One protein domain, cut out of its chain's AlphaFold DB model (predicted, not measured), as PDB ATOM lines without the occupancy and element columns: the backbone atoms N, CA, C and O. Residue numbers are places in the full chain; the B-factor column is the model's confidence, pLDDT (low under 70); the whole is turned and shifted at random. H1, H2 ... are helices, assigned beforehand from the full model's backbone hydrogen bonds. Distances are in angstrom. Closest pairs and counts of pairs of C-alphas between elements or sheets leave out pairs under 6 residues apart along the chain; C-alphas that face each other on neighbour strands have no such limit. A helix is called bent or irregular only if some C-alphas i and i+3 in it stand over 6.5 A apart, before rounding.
ATOM      1  N   THR A   2     -42.252 -57.616  -8.768       41.22
ATOM      2  CA  THR A   2     -42.005 -57.167 -10.149       41.22
ATOM      3  C   THR A   2     -42.609 -55.786 -10.368       41.22
ATOM      4  O   THR A   2     -43.808 -55.603 -10.171       41.22
ATOM      5  N   ASP A   3     -41.744 -54.871 -10.797       38.25
ATOM      6  CA  ASP A   3     -42.009 -53.707 -11.644       38.25
ATOM      7  C   ASP A   3     -42.994 -52.653 -11.118       38.25
ATOM      8  O   ASP A   3     -43.946 -52.268 -11.788       38.25
ATOM      9  N   ALA A   4     -42.693 -52.094  -9.944       41.47
ATOM     10  CA  ALA A   4     -43.289 -50.838  -9.470       41.47
ATOM     11  C   ALA A   4     -42.559 -49.574  -9.997       41.47
ATOM     12  O   ALA A   4     -42.797 -48.478  -9.500       41.47
ATOM     13  N   TYR A   5     -41.680 -49.711 -11.001       44.25
ATOM     14  CA  TYR A   5     -40.884 -48.613 -11.581       44.25
ATOM     15  C   TYR A   5     -41.242 -48.274 -13.036       44.25
ATOM     16  O   TYR A   5     -40.432 -47.708 -13.764       44.25
ATOM     17  N   ALA A   6     -42.473 -48.548 -13.477       49.66
ATOM     18  CA  ALA A   6     -43.046 -47.815 -14.611       49.66
ATOM     19  C   ALA A   6     -43.474 -46.417 -14.120       49.66
ATOM     20  O   ALA A   6     -44.652 -46.077 -14.093       49.66
ATOM     21  N   THR A   7     -42.513 -45.660 -13.593       54.22
ATOM     22  CA  THR A   7     -42.719 -44.411 -12.868       54.22
ATOM     23  C   THR A   7     -43.229 -43.321 -13.804       54.22
ATOM     24  O   THR A   7     -42.688 -43.106 -14.891       54.22
ATOM     25  N   ASP A   8     -44.223 -42.564 -13.330       60.25
ATOM     26  CA  ASP A   8     -44.674 -41.292 -13.916       60.25
ATOM     27  C   ASP A   8     -43.507 -40.357 -14.278       60.25
ATOM     28  O   ASP A   8     -43.627 -39.507 -15.158       60.25
ATOM     29  N   ASP A   9     -42.358 -40.520 -13.629       66.75
ATOM     30  CA  ASP A   9     -41.156 -39.722 -13.835       66.75
ATOM     31  C   ASP A   9     -40.522 -39.929 -15.213       66.75
ATOM     32  O   ASP A   9     -40.107 -38.951 -15.830       66.75
ATOM     33  N   GLY A  10     -40.537 -41.146 -15.771       69.38
ATOM     34  CA  GLY A  10     -40.068 -41.386 -17.144       69.38
ATOM     35  C   GLY A  10     -40.954 -40.697 -18.188       69.38
ATOM     36  O   GLY A  10     -40.468 -40.141 -19.174       69.38
ATOM     37  N   LEU A  11     -42.264 -40.655 -17.930       66.81
ATOM     38  CA  LEU A  11     -43.230 -39.945 -18.761       66.81
ATOM     39  C   LEU A  11     -43.088 -38.420 -18.638       66.81
ATOM     40  O   LEU A  11     -43.166 -37.712 -19.644       66.81
ATOM     41  N   LYS A  12     -42.867 -37.908 -17.422       71.19
ATOM     42  CA  LYS A  12     -42.572 -36.488 -17.174       71.19
ATOM     43  C   LYS A  12     -41.280 -36.067 -17.873       71.19
ATOM     44  O   LYS A  12     -41.282 -35.035 -18.529       71.19
ATOM     45  N   LEU A  13     -40.225 -36.880 -17.801       72.38
ATOM     46  CA  LEU A  13     -38.953 -36.654 -18.496       72.38
ATOM     47  C   LEU A  13     -39.128 -36.621 -20.017       72.38
ATOM     48  O   LEU A  13     -38.636 -35.699 -20.658       72.38
ATOM     49  N   ALA A  14     -39.876 -37.564 -20.596       67.19
ATOM     50  CA  ALA A  14     -40.144 -37.580 -22.035       67.19
ATOM     51  C   ALA A  14     -40.959 -36.359 -22.499       67.19
ATOM     52  O   ALA A  14     -40.655 -35.763 -23.532       67.19
ATOM     53  N   LYS A  15     -41.966 -35.943 -21.720       67.88
ATOM     54  CA  LYS A  15     -42.738 -34.719 -21.991       67.88
ATOM     55  C   LYS A  15     -41.894 -33.458 -21.835       67.88
ATOM     56  O   LYS A  15     -42.037 -32.549 -22.641       67.88
ATOM     57  N   LEU A  16     -41.018 -33.406 -20.831       68.62
ATOM     58  CA  LEU A  16     -40.090 -32.298 -20.623       68.62
ATOM     59  C   LEU A  16     -39.095 -32.207 -21.783       68.62
ATOM     60  O   LEU A  16     -38.926 -31.135 -22.344       68.62
ATOM     61  N   ALA A  17     -38.489 -33.322 -22.191       65.75
ATOM     62  CA  ALA A  17     -37.545 -33.362 -23.304       65.75
ATOM     63  C   ALA A  17     -38.190 -32.914 -24.626       65.75
ATOM     64  O   ALA A  17     -37.595 -32.136 -25.361       65.75
ATOM     65  N   ALA A  18     -39.429 -33.330 -24.895       64.38
ATOM     66  CA  ALA A  18     -40.172 -32.885 -26.074       64.38
ATOM     67  C   ALA A  18     -40.760 -31.471 -25.964       64.38
ATOM     68  O   ALA A  18     -41.112 -30.881 -26.975       64.38
ATOM     69  N   TYR A  19     -40.909 -30.932 -24.754       64.69
ATOM     70  CA  TYR A  19     -41.203 -29.513 -24.555       64.69
ATOM     71  C   TYR A  19     -39.953 -28.656 -24.794       64.69
ATOM     72  O   TYR A  19     -40.040 -27.567 -25.342       64.69
ATOM     73  N   VAL A  20     -38.779 -29.152 -24.391       64.44
ATOM     74  CA  VAL A  20     -37.486 -28.505 -24.650       64.44
ATOM     75  C   VAL A  20     -37.168 -28.522 -26.148       64.44
ATOM     76  O   VAL A  20     -36.675 -27.528 -26.680       64.44
ATOM     77  N   ASP A  21     -37.483 -29.618 -26.839       66.12
ATOM     78  CA  ASP A  21     -37.406 -29.706 -28.293       66.12
ATOM     79  C   ASP A  21     -38.739 -29.295 -28.942       66.12
ATOM     80  O   ASP A  21     -39.571 -30.121 -29.315       66.12
ATOM     81  N   ASP A  22     -38.931 -27.982 -29.104       71.00
ATOM     82  CA  ASP A  22     -40.102 -27.368 -29.753       71.00
ATOM     83  C   ASP A  22     -40.347 -27.831 -31.215       71.00
ATOM     84  O   ASP A  22     -41.313 -27.388 -31.859       71.00
ATOM     85  N   GLY A  23     -39.475 -28.681 -31.779       73.56
ATOM     86  CA  GLY A  23     -39.558 -29.190 -33.150       73.56
ATOM     87  C   GLY A  23     -39.331 -28.105 -34.202       73.56
ATOM     88  O   GLY A  23     -39.791 -28.219 -35.345       73.56
ATOM     89  N   ARG A  24     -38.683 -27.005 -33.801       83.69
ATOM     90  CA  ARG A  24     -38.348 -25.872 -34.663       83.69
ATOM     91  C   ARG A  24     -36.927 -26.000 -35.178       83.69
ATOM     92  O   ARG A  24     -36.007 -26.294 -34.423       83.69
ATOM     93  N   ASP A  25     -36.748 -25.706 -36.457       86.50
ATOM     94  CA  ASP A  25     -35.423 -25.648 -37.053       86.50
ATOM     95  C   ASP A  25     -34.773 -24.287 -36.759       86.50
ATOM     96  O   ASP A  25     -35.219 -23.232 -37.223       86.50
ATOM     97  N   TYR A  26     -33.719 -24.318 -35.942       89.62
ATOM     98  CA  TYR A  26     -32.940 -23.149 -35.541       89.62
ATOM     99  C   TYR A  26     -31.669 -22.946 -36.376       89.62
ATOM    100  O   TYR A  26     -30.947 -21.974 -36.138       89.62
ATOM    101  N   THR A  27     -31.385 -23.808 -37.358       90.56
ATOM    102  CA  THR A  27     -30.142 -23.777 -38.151       90.56
ATOM    103  C   THR A  27     -29.879 -22.399 -38.754       90.56
ATOM    104  O   THR A  27     -28.812 -21.817 -38.545       90.56
ATOM    105  N   ALA A  28     -30.882 -21.808 -39.405       92.00
ATOM    106  CA  ALA A  28     -30.775 -20.484 -40.007       92.00
ATOM    107  C   ALA A  28     -30.459 -19.389 -38.972       92.00
ATOM    108  O   ALA A  28     -29.678 -18.476 -39.246       92.00
ATOM    109  N   ARG A  29     -31.022 -19.480 -37.758       93.81
ATOM    110  CA  ARG A  29     -30.733 -18.530 -36.674       93.81
ATOM    111  C   ARG A  29     -29.316 -18.690 -36.151       93.81
ATOM    112  O   ARG A  29     -28.653 -17.680 -35.947       93.81
ATOM    113  N   ILE A  30     -28.837 -19.921 -35.981       93.50
ATOM    114  CA  ILE A  30     -27.456 -20.195 -35.561       93.50
ATOM    115  C   ILE A  30     -26.478 -19.569 -36.562       93.50
ATOM    116  O   ILE A  30     -25.620 -18.781 -36.169       93.50
ATOM    117  N   VAL A  31     -26.674 -19.817 -37.861       94.56
ATOM    118  CA  VAL A  31     -25.856 -19.219 -38.930       94.56
ATOM    119  C   VAL A  31     -25.937 -17.689 -38.910       94.56
ATOM    120  O   VAL A  31     -24.922 -17.008 -39.073       94.56
ATOM    121  N   TRP A  32     -27.123 -17.123 -38.674       95.38
ATOM    122  CA  TRP A  32     -27.291 -15.676 -38.534       95.38
ATOM    123  C   TRP A  32     -26.508 -15.117 -37.338       95.38
ATOM    124  O   TRP A  32     -25.804 -14.120 -37.489       95.38
ATOM    125  N   TYR A  33     -26.561 -15.770 -36.173       94.75
ATOM    126  CA  TYR A  33     -25.814 -15.356 -34.982       94.75
ATOM    127  C   TYR A  33     -24.303 -15.408 -35.205       94.75
ATOM    128  O   TYR A  33     -23.610 -14.454 -34.848       94.75
ATOM    129  N   MET A  34     -23.806 -16.469 -35.847       95.88
ATOM    130  CA  MET A  34     -22.389 -16.606 -36.199       95.88
ATOM    131  C   MET A  34     -21.919 -15.462 -37.106       95.88
ATOM    132  O   MET A  34     -20.838 -14.913 -36.907       95.88
ATOM    133  N   ASN A  35     -22.756 -15.043 -38.059       95.25
ATOM    134  CA  ASN A  35     -22.419 -13.998 -39.027       95.25
ATOM    135  C   ASN A  35     -22.815 -12.576 -38.596       95.25
ATOM    136  O   ASN A  35     -22.484 -11.616 -39.293       95.25
ATOM    137  N   ARG A  36     -23.471 -12.394 -37.443       93.38
ATOM    138  CA  ARG A  36     -24.008 -11.094 -36.999       93.38
ATOM    139  C   ARG A  36     -22.958  -9.983 -36.989       93.38
ATOM    140  O   ARG A  36     -23.238  -8.870 -37.427       93.38
ATOM    141  N   ARG A  37     -21.747 -10.279 -36.501       93.81
ATOM    142  CA  ARG A  37     -20.640  -9.306 -36.479       93.81
ATOM    143  C   ARG A  37     -20.227  -8.909 -37.892       93.81
ATOM    144  O   ARG A  37     -20.103  -7.722 -38.173       93.81
ATOM    145  N   ARG A  38     -20.081  -9.888 -38.789       94.94
ATOM    146  CA  ARG A  38     -19.751  -9.655 -40.198       94.94
ATOM    147  C   ARG A  38     -20.804  -8.777 -40.881       94.94
ATOM    148  O   ARG A  38     -20.436  -7.802 -41.522       94.94
ATOM    149  N   TYR A  39     -22.093  -9.056 -40.683       93.94
ATOM    150  CA  TYR A  39     -23.170  -8.233 -41.244       93.94
ATOM    151  C   TYR A  39     -23.118  -6.783 -40.752       93.94
ATOM    152  O   TYR A  39     -23.290  -5.865 -41.549       93.94
ATOM    153  N   LEU A  40     -22.812  -6.567 -39.467       92.69
ATOM    154  CA  LEU A  40     -22.660  -5.224 -38.908       92.69
ATOM    155  C   LEU A  40     -21.463  -4.476 -39.520       92.69
ATOM    156  O   LEU A  40     -21.596  -3.306 -39.871       92.69
ATOM    157  N   HIS A  41     -20.326  -5.157 -39.703       94.38
ATOM    158  CA  HIS A  41     -19.151  -4.595 -40.381       94.38
ATOM    159  C   HIS A  41     -19.433  -4.246 -41.848       94.38
ATOM    160  O   HIS A  41     -19.034  -3.183 -42.315       94.38
ATOM    161  N   GLU A  42     -20.176  -5.100 -42.555       95.81
ATOM    162  CA  GLU A  42     -20.637  -4.859 -43.928       95.81
ATOM    163  C   GLU A  42     -21.782  -3.827 -44.004       95.81
ATOM    164  O   GLU A  42     -22.262  -3.528 -45.096       95.81
ATOM    165  N   LYS A  43     -22.238  -3.279 -42.865       94.69
ATOM    166  CA  LYS A  43     -23.384  -2.356 -42.750       94.69
ATOM    167  C   LYS A  43     -24.686  -2.926 -43.333       94.69
ATOM    168  O   LYS A  43     -25.564  -2.186 -43.769       94.69
ATOM    169  N   ARG A  44     -24.831  -4.251 -43.323       91.25
ATOM    170  CA  ARG A  44     -26.029  -4.964 -43.777       91.25
ATOM    171  C   ARG A  44     -26.926  -5.254 -42.582       91.25
ATOM    172  O   ARG A  44     -26.549  -5.990 -41.673       91.25
ATOM    173  N   ILE A  45     -28.140  -4.712 -42.601       87.25
ATOM    174  CA  ILE A  45     -29.161  -5.026 -41.598       87.25
ATOM    175  C   ILE A  45     -29.938  -6.243 -42.093       87.25
ATOM    176  O   ILE A  45     -30.901  -6.122 -42.845       87.25
ATOM    177  N   ILE A  46     -29.479  -7.431 -41.704       90.50
ATOM    178  CA  ILE A  46     -30.175  -8.683 -42.011       90.50
ATOM    179  C   ILE A  46     -31.108  -9.005 -40.839       90.50
ATOM    180  O   ILE A  46     -30.611  -9.179 -39.721       90.50
ATOM    181  N   PRO A  47     -32.431  -9.102 -41.051       91.69
ATOM    182  CA  PRO A  47     -33.356  -9.479 -39.991       91.69
ATOM    183  C   PRO A  47     -33.107 -10.922 -39.542       91.69
ATOM    184  O   PRO A  47     -32.600 -11.755 -40.294       91.69
ATOM    185  N   MET A  48     -33.472 -11.220 -38.298       91.38
ATOM    186  CA  MET A  48     -33.348 -12.570 -37.765       91.38
ATOM    187  C   MET A  48     -34.278 -13.522 -38.531       91.38
ATOM    188  O   MET A  48     -35.472 -13.231 -38.641       91.38
ATOM    189  N   PRO A  49     -33.775 -14.660 -39.037       92.94
ATOM    190  CA  PRO A  49     -34.612 -15.594 -39.770       92.94
ATOM    191  C   PRO A  49     -35.688 -16.217 -38.859       92.94
ATOM    192  O   PRO A  49     -35.469 -16.387 -37.645       92.94
ATOM    193  N   PRO A  50     -36.867 -16.558 -39.412       90.69
ATOM    194  CA  PRO A  50     -37.893 -17.280 -38.670       90.69
ATOM    195  C   PRO A  50     -37.373 -18.664 -38.254       90.69
ATOM    196  O   PRO A  50     -36.501 -19.223 -38.913       90.69
ATOM    197  N   ALA A  51     -37.903 -19.206 -37.156       88.50
ATOM    198  CA  ALA A  51     -37.648 -20.587 -36.736       88.50
ATOM    199  C   ALA A  51     -38.871 -21.440 -37.116       88.50
ATOM    200  O   ALA A  51     -39.822 -21.511 -36.326       88.50
ATOM    201  N   PRO A  52     -38.923 -21.991 -38.346       85.50
ATOM    202  CA  PRO A  52     -40.067 -22.764 -38.804       85.50
ATOM    203  C   PRO A  52     -40.221 -24.027 -37.959       85.50
ATOM    204  O   PRO A  52     -39.243 -24.677 -37.593       85.50
ATOM    205  N   LYS A  53     -41.470 -24.378 -37.646       82.75
ATOM    206  CA  LYS A  53     -41.793 -25.627 -36.958       82.75
ATOM    207  C   LYS A  53     -41.820 -26.748 -37.996       82.75
ATOM    208  O   LYS A  53     -42.737 -26.796 -38.807       82.75
ATOM    209  N   VAL A  54     -40.786 -27.588 -38.002       76.56
ATOM    210  CA  VAL A  54     -40.594 -28.662 -38.994       76.56
ATOM    211  C   VAL A  54     -41.306 -29.940 -38.558       76.56
ATOM    212  O   VAL A  54     -41.841 -30.664 -39.392       76.56
ATOM    213  N   ALA A  55     -41.385 -30.180 -37.249       70.12
ATOM    214  CA  ALA A  55     -42.121 -31.298 -36.684       70.12
ATOM    215  C   ALA A  55     -43.325 -30.806 -35.869       70.12
ATOM    216  O   ALA A  55     -43.210 -29.953 -34.983       70.12
ATOM    217  N   ALA A  56     -44.498 -31.382 -36.131       64.88
ATOM    218  CA  ALA A  56     -45.584 -31.337 -35.164       64.88
ATOM    219  C   ALA A  56     -45.143 -32.170 -33.953       64.88
ATOM    220  O   ALA A  56     -44.933 -33.373 -34.079       64.88
ATOM    221  N   GLY A  57     -44.946 -31.528 -32.798       59.09
ATOM    222  CA  GLY A  57     -44.568 -32.218 -31.567       59.09
ATOM    223  C   GLY A  57     -45.672 -33.185 -31.149       59.09
ATOM    224  O   GLY A  57     -46.629 -32.780 -30.496       59.09
TER     225      GLY A  57
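Overview. This is residues 2 to 57 of the 76 residues of an uncharacterized protein of Salmonella enterica (UniProt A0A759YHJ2). Two helices, H1 and H2, follow one another along the length of an extended rod, and after H2 a long tail with no named element, residues 42 to 57, folds back toward the link between the helices. Residues 2 to 17, of which 8 to 17 belong to H1, stick out at one end, and residues 37 to 43, of which 37 to 41 belong to H2, stand free at the other. The printed part has 56 residues with two named helices, H1 then H2, and no named strand; the class is all helix. The whole is extended, with a radius of gyration of the C-alphas of 19.0 A and spans of 66 by 20 by 10 A.

Along the chain. The printed part begins at Thr 2, with its C-alpha at (-42.005, -57.167, -10.149). H1 is residues 8 to 20, 18.2 A from first to last C-alpha, and begins at C-alpha 8, (-44.674, -41.292, -13.916). H2 is residues 27 to 41, 22.2 A long by the same measure, and ends at C-alpha 41, (-19.151, -4.595, -40.381). H2 is irregular: C-alphas 34 and 37 are 7.5 A apart.

Arrangement. H1 and H2 are apart, with no C-alpha of the one within 8 A of the other. A short link of 6 residues joins them. In H1 every O i to N i+4 pair is within hydrogen-bond range; in H2 9 of 11 are.

Size, cuts and confidence. The two C-alphas farthest apart, those of Thr 2 and Lys 43, are 66.4 A apart, while those of Thr 2 and Gly 57 are 33.0 A apart. Without the stretches that stand free, the body of 33 residues spans 35 by 13 by 10 A. The printed part has no cut, and no link between the helices is long. The mean pLDDT of the printed part is 78.1, with 67 for H1 and 94 for H2; residues 2 to 11, 14 to 21 and 56 to 57 are under 70.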